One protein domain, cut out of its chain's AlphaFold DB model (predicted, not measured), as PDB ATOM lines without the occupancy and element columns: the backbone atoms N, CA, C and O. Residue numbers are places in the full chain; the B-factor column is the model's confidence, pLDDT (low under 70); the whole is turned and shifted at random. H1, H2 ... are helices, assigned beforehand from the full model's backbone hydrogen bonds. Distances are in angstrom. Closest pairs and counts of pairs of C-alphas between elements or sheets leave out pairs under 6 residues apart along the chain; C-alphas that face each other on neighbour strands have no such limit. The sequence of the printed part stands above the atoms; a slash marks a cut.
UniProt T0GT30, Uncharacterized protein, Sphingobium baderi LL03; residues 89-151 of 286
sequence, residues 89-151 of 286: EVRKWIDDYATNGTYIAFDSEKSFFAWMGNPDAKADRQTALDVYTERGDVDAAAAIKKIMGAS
ATOM      1  N   GLU A  89     120.920 188.189 154.987       88.94
ATOM      2  CA  GLU A  89     121.123 188.399 156.427       88.94
ATOM      3  C   GLU A  89     121.876 189.694 156.752       88.94
ATOM      4  O   GLU A  89     121.507 190.388 157.695       88.94
ATOM      5  N   VAL A  90     122.860 190.090 155.935       88.75
ATOM      6  CA  VAL A  90     123.592 191.348 156.155       88.75
ATOM      7  C   VAL A  90     122.659 192.547 155.995       88.75
ATOM      8  O   VAL A  90     122.713 193.477 156.796       88.75
ATOM      9  N   ARG A  91     121.753 192.519 155.004       91.38
ATOM     10  CA  ARG A  91     120.755 193.588 154.832       91.38
ATOM     11  C   ARG A  91     119.827 193.674 156.033       91.38
ATOM     12  O   ARG A  91     119.633 194.761 156.560       91.38
ATOM     13  N   LYS A  92     119.298 192.525 156.466       91.56
ATOM     14  CA  LYS A  92     118.415 192.438 157.634       91.56
ATOM     15  C   LYS A  92     119.093 192.997 158.878       91.56
ATOM     16  O   LYS A  92     118.465 193.753 159.602       91.56
ATOM     17  N   TRP A  93     120.368 192.667 159.096       88.12
ATOM     18  CA  TRP A  93     121.137 193.188 160.221       88.12
ATOM     19  C   TRP A  93     121.324 194.708 160.148       88.12
ATOM     20  O   TRP A  93     121.115 195.389 161.146       88.12
ATOM     21  N   ILE A  94     121.666 195.258 158.974       88.06
ATOM     22  CA  ILE A  94     121.799 196.714 158.788       88.06
ATOM     23  C   ILE A  94     120.465 197.419 159.060       88.06
ATOM     24  O   ILE A  94     120.443 198.416 159.777       88.06
ATOM     25  N   ASP A  95     119.367 196.905 158.507       90.25
ATOM     26  CA  ASP A  95     118.037 197.508 158.639       90.25
ATOM     27  C   ASP A  95     117.518 197.408 160.091       90.25
ATOM     28  O   ASP A  95     116.958 198.372 160.627       90.25
ATOM     29  N   ASP A  96     117.766 196.277 160.764       89.88
ATOM     30  CA  ASP A  96     117.478 196.093 162.190       89.88
ATOM     31  C   ASP A  96     118.308 197.051 163.046       89.88
ATOM     32  O   ASP A  96     117.747 197.776 163.863       89.88
ATOM     33  N   TYR A  97     119.619 197.154 162.819       88.62
ATOM     34  CA  TYR A  97     120.473 198.074 163.567       88.62
ATOM     35  C   TYR A  97     120.125 199.546 163.300       88.62
ATOM     36  O   TYR A  97     120.118 200.355 164.224       88.62
ATOM     37  N   ALA A  98     119.767 199.921 162.071       86.12
ATOM     38  CA  ALA A  98     119.295 201.273 161.772       86.12
ATOM     39  C   ALA A  98     118.019 201.620 162.559       86.12
ATOM     40  O   ALA A  98     117.822 202.765 162.972       86.12
ATOM     41  N   THR A  99     117.168 200.620 162.803       88.06
ATOM     42  CA  THR A  99     115.891 200.793 163.500       88.06
ATOM     43  C   THR A  99     116.027 200.692 165.014       88.06
ATOM     44  O   THR A  99     115.419 201.489 165.724       88.06
ATOM     45  N   ASN A 100     116.805 199.732 165.512       89.75
ATOM     46  CA  ASN A 100     116.852 199.282 166.907       89.75
ATOM     47  C   ASN A 100     118.228 199.442 167.560       89.75
ATOM     48  O   ASN A 100     118.330 199.328 168.782       89.75
ATOM     49  N   GLY A 101     119.267 199.708 166.774       90.62
ATOM     50  CA  GLY A 101     120.638 199.852 167.241       90.62
ATOM     51  C   GLY A 101     120.800 201.015 168.209       90.62
ATOM     52  O   GLY A 101     120.116 202.043 168.130       90.62
ATOM     53  N   THR A 102     121.707 200.847 169.165       91.12
ATOM     54  CA  THR A 102     122.078 201.910 170.094       91.12
ATOM     55  C   THR A 102     123.469 201.686 170.670       91.12
ATOM     56  O   THR A 102     123.979 200.568 170.706       91.12
ATOM     57  N   TYR A 103     124.081 202.767 171.143       88.38
ATOM     58  CA  TYR A 103     125.349 202.692 171.850       88.38
ATOM     59  C   TYR A 103     125.124 202.319 173.320       88.38
ATOM     60  O   TYR A 103     124.261 202.891 173.992       88.38
ATOM     61  N   ILE A 104     125.942 201.396 173.825       91.56
ATOM     62  CA  ILE A 104     125.929 200.969 175.224       91.56
ATOM     63  C   ILE A 104     127.185 201.509 175.905       91.56
ATOM     64  O   ILE A 104     128.307 201.202 175.506       91.56
ATOM     65  N   ALA A 105     126.995 202.338 176.928       91.00
ATOM     66  CA  ALA A 105     128.070 202.895 177.732       91.00
ATOM     67  C   ALA A 105     128.364 201.988 178.933       91.00
ATOM     68  O   ALA A 105     127.566 201.879 179.869       91.00
ATOM     69  N   PHE A 106     129.542 201.375 178.919       88.56
ATOM     70  CA  PHE A 106     130.032 200.537 180.009       88.56
ATOM     71  C   PHE A 106     130.752 201.387 181.061       88.56
ATOM     72  O   PHE A 106     131.396 202.385 180.742       88.56
ATOM     73  N   ASP A 107     130.587 201.009 182.322       85.00
ATOM     74  CA  ASP A 107     131.166 201.646 183.512       85.00
ATOM     75  C   ASP A 107     132.581 201.156 183.828       85.00
ATOM     76  O   ASP A 107     133.340 201.854 184.501       85.00
ATOM     77  N   SER A 108     132.946 199.974 183.334       85.44
ATOM     78  CA  SER A 108     134.264 199.386 183.512       85.44
ATOM     79  C   SER A 108     134.715 198.629 182.265       85.44
ATOM     80  O   SER A 108     133.918 198.159 181.450       85.44
ATOM     81  N   GLU A 109     136.031 198.470 182.117       87.62
ATOM     82  CA  GLU A 109     136.593 197.635 181.050       87.62
ATOM     83  C   GLU A 109     136.130 196.179 181.181       87.62
ATOM     84  O   GLU A 109     135.867 195.513 180.184       87.62
ATOM     85  N   LYS A 110     135.969 195.684 182.415       83.19
ATOM     86  CA  LYS A 110     135.526 194.314 182.690       83.19
ATOM     87  C   LYS A 110     134.108 194.062 182.175       83.19
ATOM     88  O   LYS A 110     133.884 193.026 181.551       83.19
ATOM     89  N   SER A 111     133.170 194.988 182.406       82.94
ATOM     90  CA  SER A 111     131.795 194.858 181.905       82.94
ATOM     91  C   SER A 111     131.746 194.964 180.378       82.94
ATOM     92  O   SER A 111     131.070 194.160 179.731       82.94
ATOM     93  N   PHE A 112     132.553 195.853 179.791       88.56
ATOM     94  CA  PHE A 112     132.725 195.936 178.341       88.56
ATOM     95  C   PHE A 112     133.257 194.629 177.737       88.56
ATOM     96  O   PHE A 112     132.666 194.104 176.795       88.56
ATOM     97  N   PHE A 113     134.341 194.067 178.280       86.50
ATOM     98  CA  PHE A 113     134.928 192.828 177.764       86.50
ATOM     99  C   PHE A 113     134.016 191.617 177.955       86.50
ATOM    100  O   PHE A 113     133.972 190.757 177.078       86.50
ATOM    101  N   ALA A 114     133.260 191.548 179.056       83.81
ATOM    102  CA  ALA A 114     132.264 190.499 179.256       83.81
ATOM    103  C   ALA A 114     131.165 190.544 178.179       83.81
ATOM    104  O   ALA A 114     130.771 189.500 177.664       83.81
ATOM    105  N   TRP A 115     130.712 191.745 177.804       87.25
ATOM    106  CA  TRP A 115     129.729 191.926 176.736       87.25
ATOM    107  C   TRP A 115     130.321 191.632 175.350       87.25
ATOM    108  O   TRP A 115     129.771 190.816 174.618       87.25
ATOM    109  N   MET A 116     131.475 192.217 175.016       85.81
ATOM    110  CA  MET A 116     132.162 191.999 173.731       85.81
ATOM    111  C   MET A 116     132.580 190.541 173.506       85.81
ATOM    112  O   MET A 116     132.671 190.095 172.367       85.81
ATOM    113  N   GLY A 117     132.885 189.810 174.580       85.69
ATOM    114  CA  GLY A 117     133.277 188.404 174.521       85.69
ATOM    115  C   GLY A 117     132.110 187.438 174.314       85.69
ATOM    116  O   GLY A 117     132.349 186.253 174.086       85.69
ATOM    117  N   ASN A 118     130.863 187.910 174.399       84.88
ATOM    118  CA  ASN A 118     129.684 187.099 174.137       84.88
ATOM    119  C   ASN A 118     129.319 187.172 172.639       84.88
ATOM    120  O   ASN A 118     128.888 188.231 172.184       84.88
ATOM    121  N   PRO A 119     129.434 186.072 171.870       84.44
ATOM    122  CA  PRO A 119     129.140 186.077 170.435       84.44
ATOM    123  C   PRO A 119     127.673 186.392 170.110       84.44
ATOM    124  O   PRO A 119     127.379 186.827 168.999       84.44
ATOM    125  N   ASP A 120     126.764 186.215 171.074       85.06
ATOM    126  CA  ASP A 120     125.336 186.497 170.917       85.06
ATOM    127  C   ASP A 120     124.953 187.924 171.351       85.06
ATOM    128  O   ASP A 120     123.780 188.303 171.277       85.06
ATOM    129  N   ALA A 121     125.908 188.723 171.839       85.06
ATOM    130  CA  ALA A 121     125.640 190.079 172.297       85.06
ATOM    131  C   ALA A 121     125.224 190.997 171.137       85.06
ATOM    132  O   ALA A 121     125.879 191.066 170.096       85.06
ATOM    133  N   LYS A 122     124.138 191.751 171.338       88.69
ATOM    134  CA  LYS A 122     123.602 192.699 170.356       88.69
ATOM    135  C   LYS A 122     123.640 194.119 170.895       88.69
ATOM    136  O   LYS A 122     123.285 194.374 172.041       88.69
ATOM    137  N   ALA A 123     124.063 195.061 170.061       89.75
ATOM    138  CA  ALA A 123     124.062 196.487 170.388       89.75
ATOM    139  C   ALA A 123     122.700 197.120 170.057       89.75
ATOM    140  O   ALA A 123     122.608 198.040 169.246       89.75
ATOM    141  N   ASP A 124     121.630 196.587 170.646       92.81
ATOM    142  CA  ASP A 124     120.260 197.068 170.452       92.81
ATOM    143  C   ASP A 124     119.697 197.740 171.715       92.81
ATOM    144  O   ASP A 124     120.241 197.639 172.819       92.81
ATOM    145  N   ARG A 125     118.591 198.475 171.550       94.38
ATOM    146  CA  ARG A 125     117.912 199.193 172.644       94.38
ATOM    147  C   ARG A 125     117.476 198.278 173.781       94.38
ATOM    148  O   ARG A 125     117.513 198.707 174.929       94.38
ATOM    149  N   GLN A 126     117.063 197.047 173.488       91.75
ATOM    150  CA  GLN A 126     116.615 196.125 174.529       91.75
ATOM    151  C   GLN A 126     117.797 195.697 175.403       91.75
ATOM    152  O   GLN A 126     117.726 195.798 176.626       91.75
ATOM    153  N   THR A 127     118.912 195.336 174.777       91.00
ATOM    154  CA  THR A 127     120.158 194.981 175.455       91.00
ATOM    155  C   THR A 127     120.702 196.164 176.252       91.00
ATOM    156  O   THR A 127     121.086 196.001 177.405       91.00
ATOM    157  N   ALA A 128     120.672 197.376 175.691       93.50
ATOM    158  CA  ALA A 128     121.067 198.585 176.410       93.50
ATOM    159  C   ALA A 128     120.198 198.832 177.650       93.50
ATOM    160  O   ALA A 128     120.719 199.130 178.724       93.50
ATOM    161  N   LEU A 129     118.873 198.685 177.519       92.81
ATOM    162  CA  LEU A 129     117.947 198.809 178.641       92.81
ATOM    163  C   LEU A 129     118.262 197.777 179.726       92.81
ATOM    164  O   LEU A 129     118.284 198.141 180.899       92.81
ATOM    165  N   ASP A 130     118.510 196.525 179.347       88.06
ATOM    166  CA  ASP A 130     118.853 195.456 180.283       88.06
ATOM    167  C   ASP A 130     120.172 195.749 181.010       88.06
ATOM    168  O   ASP A 130     120.189 195.720 182.236       88.06
ATOM    169  N   VAL A 131     121.226 196.148 180.292       87.81
ATOM    170  CA  VAL A 131     122.530 196.508 180.880       87.81
ATOM    171  C   VAL A 131     122.407 197.679 181.860       87.81
ATOM    172  O   VAL A 131     122.891 197.597 182.989       87.81
ATOM    173  N   TYR A 132     121.738 198.770 181.473       91.00
ATOM    174  CA  TYR A 132     121.574 199.928 182.360       91.00
ATOM    175  C   TYR A 132     120.672 199.624 183.558       91.00
ATOM    176  O   TYR A 132     120.910 200.144 184.648       91.00
ATOM    177  N   THR A 133     119.662 198.772 183.372       87.06
ATOM    178  CA  THR A 133     118.795 198.313 184.461       87.06
ATOM    179  C   THR A 133     119.582 197.459 185.450       87.06
ATOM    180  O   THR A 133     119.542 197.737 186.639       87.06
ATOM    181  N   GLU A 134     120.343 196.469 184.978       82.00
ATOM    182  CA  GLU A 134     121.155 195.597 185.839       82.00
ATOM    183  C   GLU A 134     122.227 196.373 186.618       82.00
ATOM    184  O   GLU A 134     122.509 196.028 187.758       82.00
ATOM    185  N   ARG A 135     122.775 197.457 186.053       82.75
ATOM    186  CA  ARG A 135     123.711 198.358 186.753       82.75
ATOM    187  C   ARG A 135     123.030 199.322 187.742       82.75
ATOM    188  O   ARG A 135     123.702 199.984 188.530       82.75
ATOM    189  N   GLY A 136     121.711 199.488 187.671       81.56
ATOM    190  CA  GLY A 136     120.999 200.508 188.446       81.56
ATOM    191  C   GLY A 136     121.175 201.944 187.920       81.56
ATOM    192  O   GLY A 136     120.973 202.907 188.664       81.56
ATOM    193  N   ASP A 137     121.529 202.123 186.641       89.38
ATOM    194  CA  ASP A 137     121.602 203.441 185.998       89.38
ATOM    195  C   ASP A 137     120.209 203.912 185.560       89.38
ATOM    196  O   ASP A 137     119.745 203.679 184.439       89.38
ATOM    197  N   VAL A 138     119.523 204.578 186.489       90.75
ATOM    198  CA  VAL A 138     118.134 205.027 186.324       90.75
ATOM    199  C   VAL A 138     117.963 205.975 185.138       90.75
ATOM    200  O   VAL A 138     116.953 205.900 184.432       90.75
ATOM    201  N   ASP A 139     118.918 206.877 184.912       93.00
ATOM    202  CA  ASP A 139     118.783 207.905 183.885       93.00
ATOM    203  C   ASP A 139     119.087 207.356 182.493       93.00
ATOM    204  O   ASP A 139     118.289 207.591 181.579       93.00
ATOM    205  N   ALA A 140     120.145 206.553 182.333       93.56
ATOM    206  CA  ALA A 140     120.440 205.895 181.063       93.56
ATOM    207  C   ALA A 140     119.335 204.900 180.673       93.56
ATOM    208  O   ALA A 140     118.839 204.931 179.543       93.56
ATOM    209  N   ALA A 141     118.862 204.080 181.619       93.88
ATOM    210  CA  ALA A 141     117.769 203.141 181.374       93.88
ATOM    211  C   ALA A 141     116.469 203.868 180.982       93.88
ATOM    212  O   ALA A 141     115.787 203.480 180.030       93.88
ATOM    213  N   ALA A 142     116.129 204.966 181.667       94.50
ATOM    214  CA  ALA A 142     114.951 205.760 181.327       94.50
ATOM    215  C   ALA A 142     115.082 206.461 179.966       94.50
ATOM    216  O   ALA A 142     114.085 206.579 179.251       94.50
ATOM    217  N   ALA A 143     116.284 206.903 179.585       95.19
ATOM    218  CA  ALA A 143     116.538 207.484 178.269       95.19
ATOM    219  C   ALA A 143     116.298 206.460 177.149       95.19
ATOM    220  O   ALA A 143     115.572 206.759 176.200       95.19
ATOM    221  N   ILE A 144     116.809 205.233 177.293       96.00
ATOM    222  CA  ILE A 144     116.548 204.145 176.340       96.00
ATOM    223  C   ILE A 144     115.057 203.816 176.276       96.00
ATOM    224  O   ILE A 144     114.479 203.752 175.192       96.00
ATOM    225  N   LYS A 145     114.390 203.693 177.426       95.25
ATOM    226  CA  LYS A 145     112.952 203.403 177.481       95.25
ATOM    227  C   LYS A 145     112.107 204.494 176.812       95.25
ATOM    228  O   LYS A 145     111.109 204.191 176.162       95.25
ATOM    229  N   LYS A 146     112.533 205.759 176.911       96.00
ATOM    230  CA  LYS A 146     111.928 206.886 176.187       96.00
ATOM    231  C   LYS A 146     112.133 206.753 174.674       96.00
ATOM    232  O   LYS A 146     111.180 206.953 173.929       96.00
ATOM    233  N   ILE A 147     113.337 206.389 174.226       93.44
ATOM    234  CA  ILE A 147     113.636 206.123 172.804       93.44
ATOM    235  C   ILE A 147     112.779 204.966 172.269       93.44
ATOM    236  O   ILE A 147     112.327 205.013 171.131       93.44
ATOM    237  N   MET A 148     112.493 203.963 173.101       94.06
ATOM    238  CA  MET A 148     111.592 202.848 172.783       94.06
ATOM    239  C   MET A 148     110.096 203.226 172.797       94.06
ATOM    240  O   MET A 148     109.250 202.354 172.622       94.06
ATOM    241  N   GLY A 149     109.749 204.502 173.005       94.38
ATOM    242  CA  GLY A 149     108.373 205.001 172.906       94.38
ATOM    243  C   GLY A 149     107.550 204.937 174.196       94.38
ATOM    244  O   GLY A 149     106.329 205.059 174.139       94.38
ATOM    245  N   ALA A 150     108.172 204.753 175.365       94.56
ATOM    246  CA  ALA A 150     107.434 204.727 176.627       94.56
ATOM    247  C   ALA A 150     106.780 206.079 176.966       94.56
ATOM    248  O   ALA A 150     107.386 207.144 176.811       94.56
ATOM    249  N   SER A 151     105.556 206.029 177.503       96.19
ATOM    250  CA  SER A 151     104.831 207.225 177.938       96.19
ATOM    251  C   SER A 151     105.486 207.883 179.161       96.19
ATOM    252  O   SER A 151     106.211 207.245 179.927       96.19
TER     253      SER A 151
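AT A GLANCE: This is residues 89 to 151 of the 286 residues of an uncharacterized protein of Sphingobium baderi LL03 (UniProt T0GT30). A flat, spread-out set of four helices: the longest, H1, reaches away from a helical hairpin of H3 and H4, meeting it in a loose corner where Asn 100 comes near Arg 125. H2 sits well off from the other helices, at the far end of a wide loop made with the links on both sides of it, and residues 116 to 121 of this loop stick out freely. The printed part has 63 residues with four named helices, in the order H1, H2, H3, H4, and no named strand; its class is all helix. The whole is only just compact, close to loose, with a radius of gyration of the C-alphas of 12.3 A. The C-alphas span 34 by 34 by 13 A.

HOW THE PARTS SIT: H1, residues 89 to 100, is close to but not clearly touching H3, residues 125 to 134, with 1 pair of C-alphas within 8 A. The closest C-alphas, those of Asn 100 and Arg 125, are 5.8 A apart. The two helices run the same way at a steep tilt of 59 degrees. H3 and H4, residues 138 to 147, touch, with 12 pairs of C-alphas within 8 A. Their closest C-alphas are those of Tyr 132 and Ala 141, 5.1 A apart. H3 and H4 form a helical hairpin and run opposite ways at a shallow tilt of 16 degrees. H1 and H4 are apart. H2, residues 109 to 116, is apart from H1, from H3 and from H4. In H1, H2, H3 and H4 every O i to N i+4 pair is within hydrogen-bond range.

IN THESE COORDINATES: H1 runs from Glu 89 to Asn 100, 15.7 A from first to last C-alpha, and its C-alpha 89 is at (121.123, 188.399, 156.427). H2 runs from Glu 109 to Met 116, 10.2 A long, and begins with C-alpha 109 at (136.593, 197.635, 181.050). H3 runs from Arg 125 to Glu 134, 14.1 A long. H4 runs from Val 138 to Ile 147, 14.3 A long, and ends with C-alpha 147 at (113.636, 206.123, 172.804).

THE WHOLE: The two C-alphas farthest apart are those of Glu 89 and Val 138, 34.3 A. The first and last printed C-alphas, those of Glu 89 and Ser 151, are 32.9 A apart. The link from H3 to H4 is tight, while those from H1 to H2 and from H2 to H3 are short, with 8 residues each. The printed part has no cut. The mean pLDDT of the printed part is 89.5, and no printed residue is under 70.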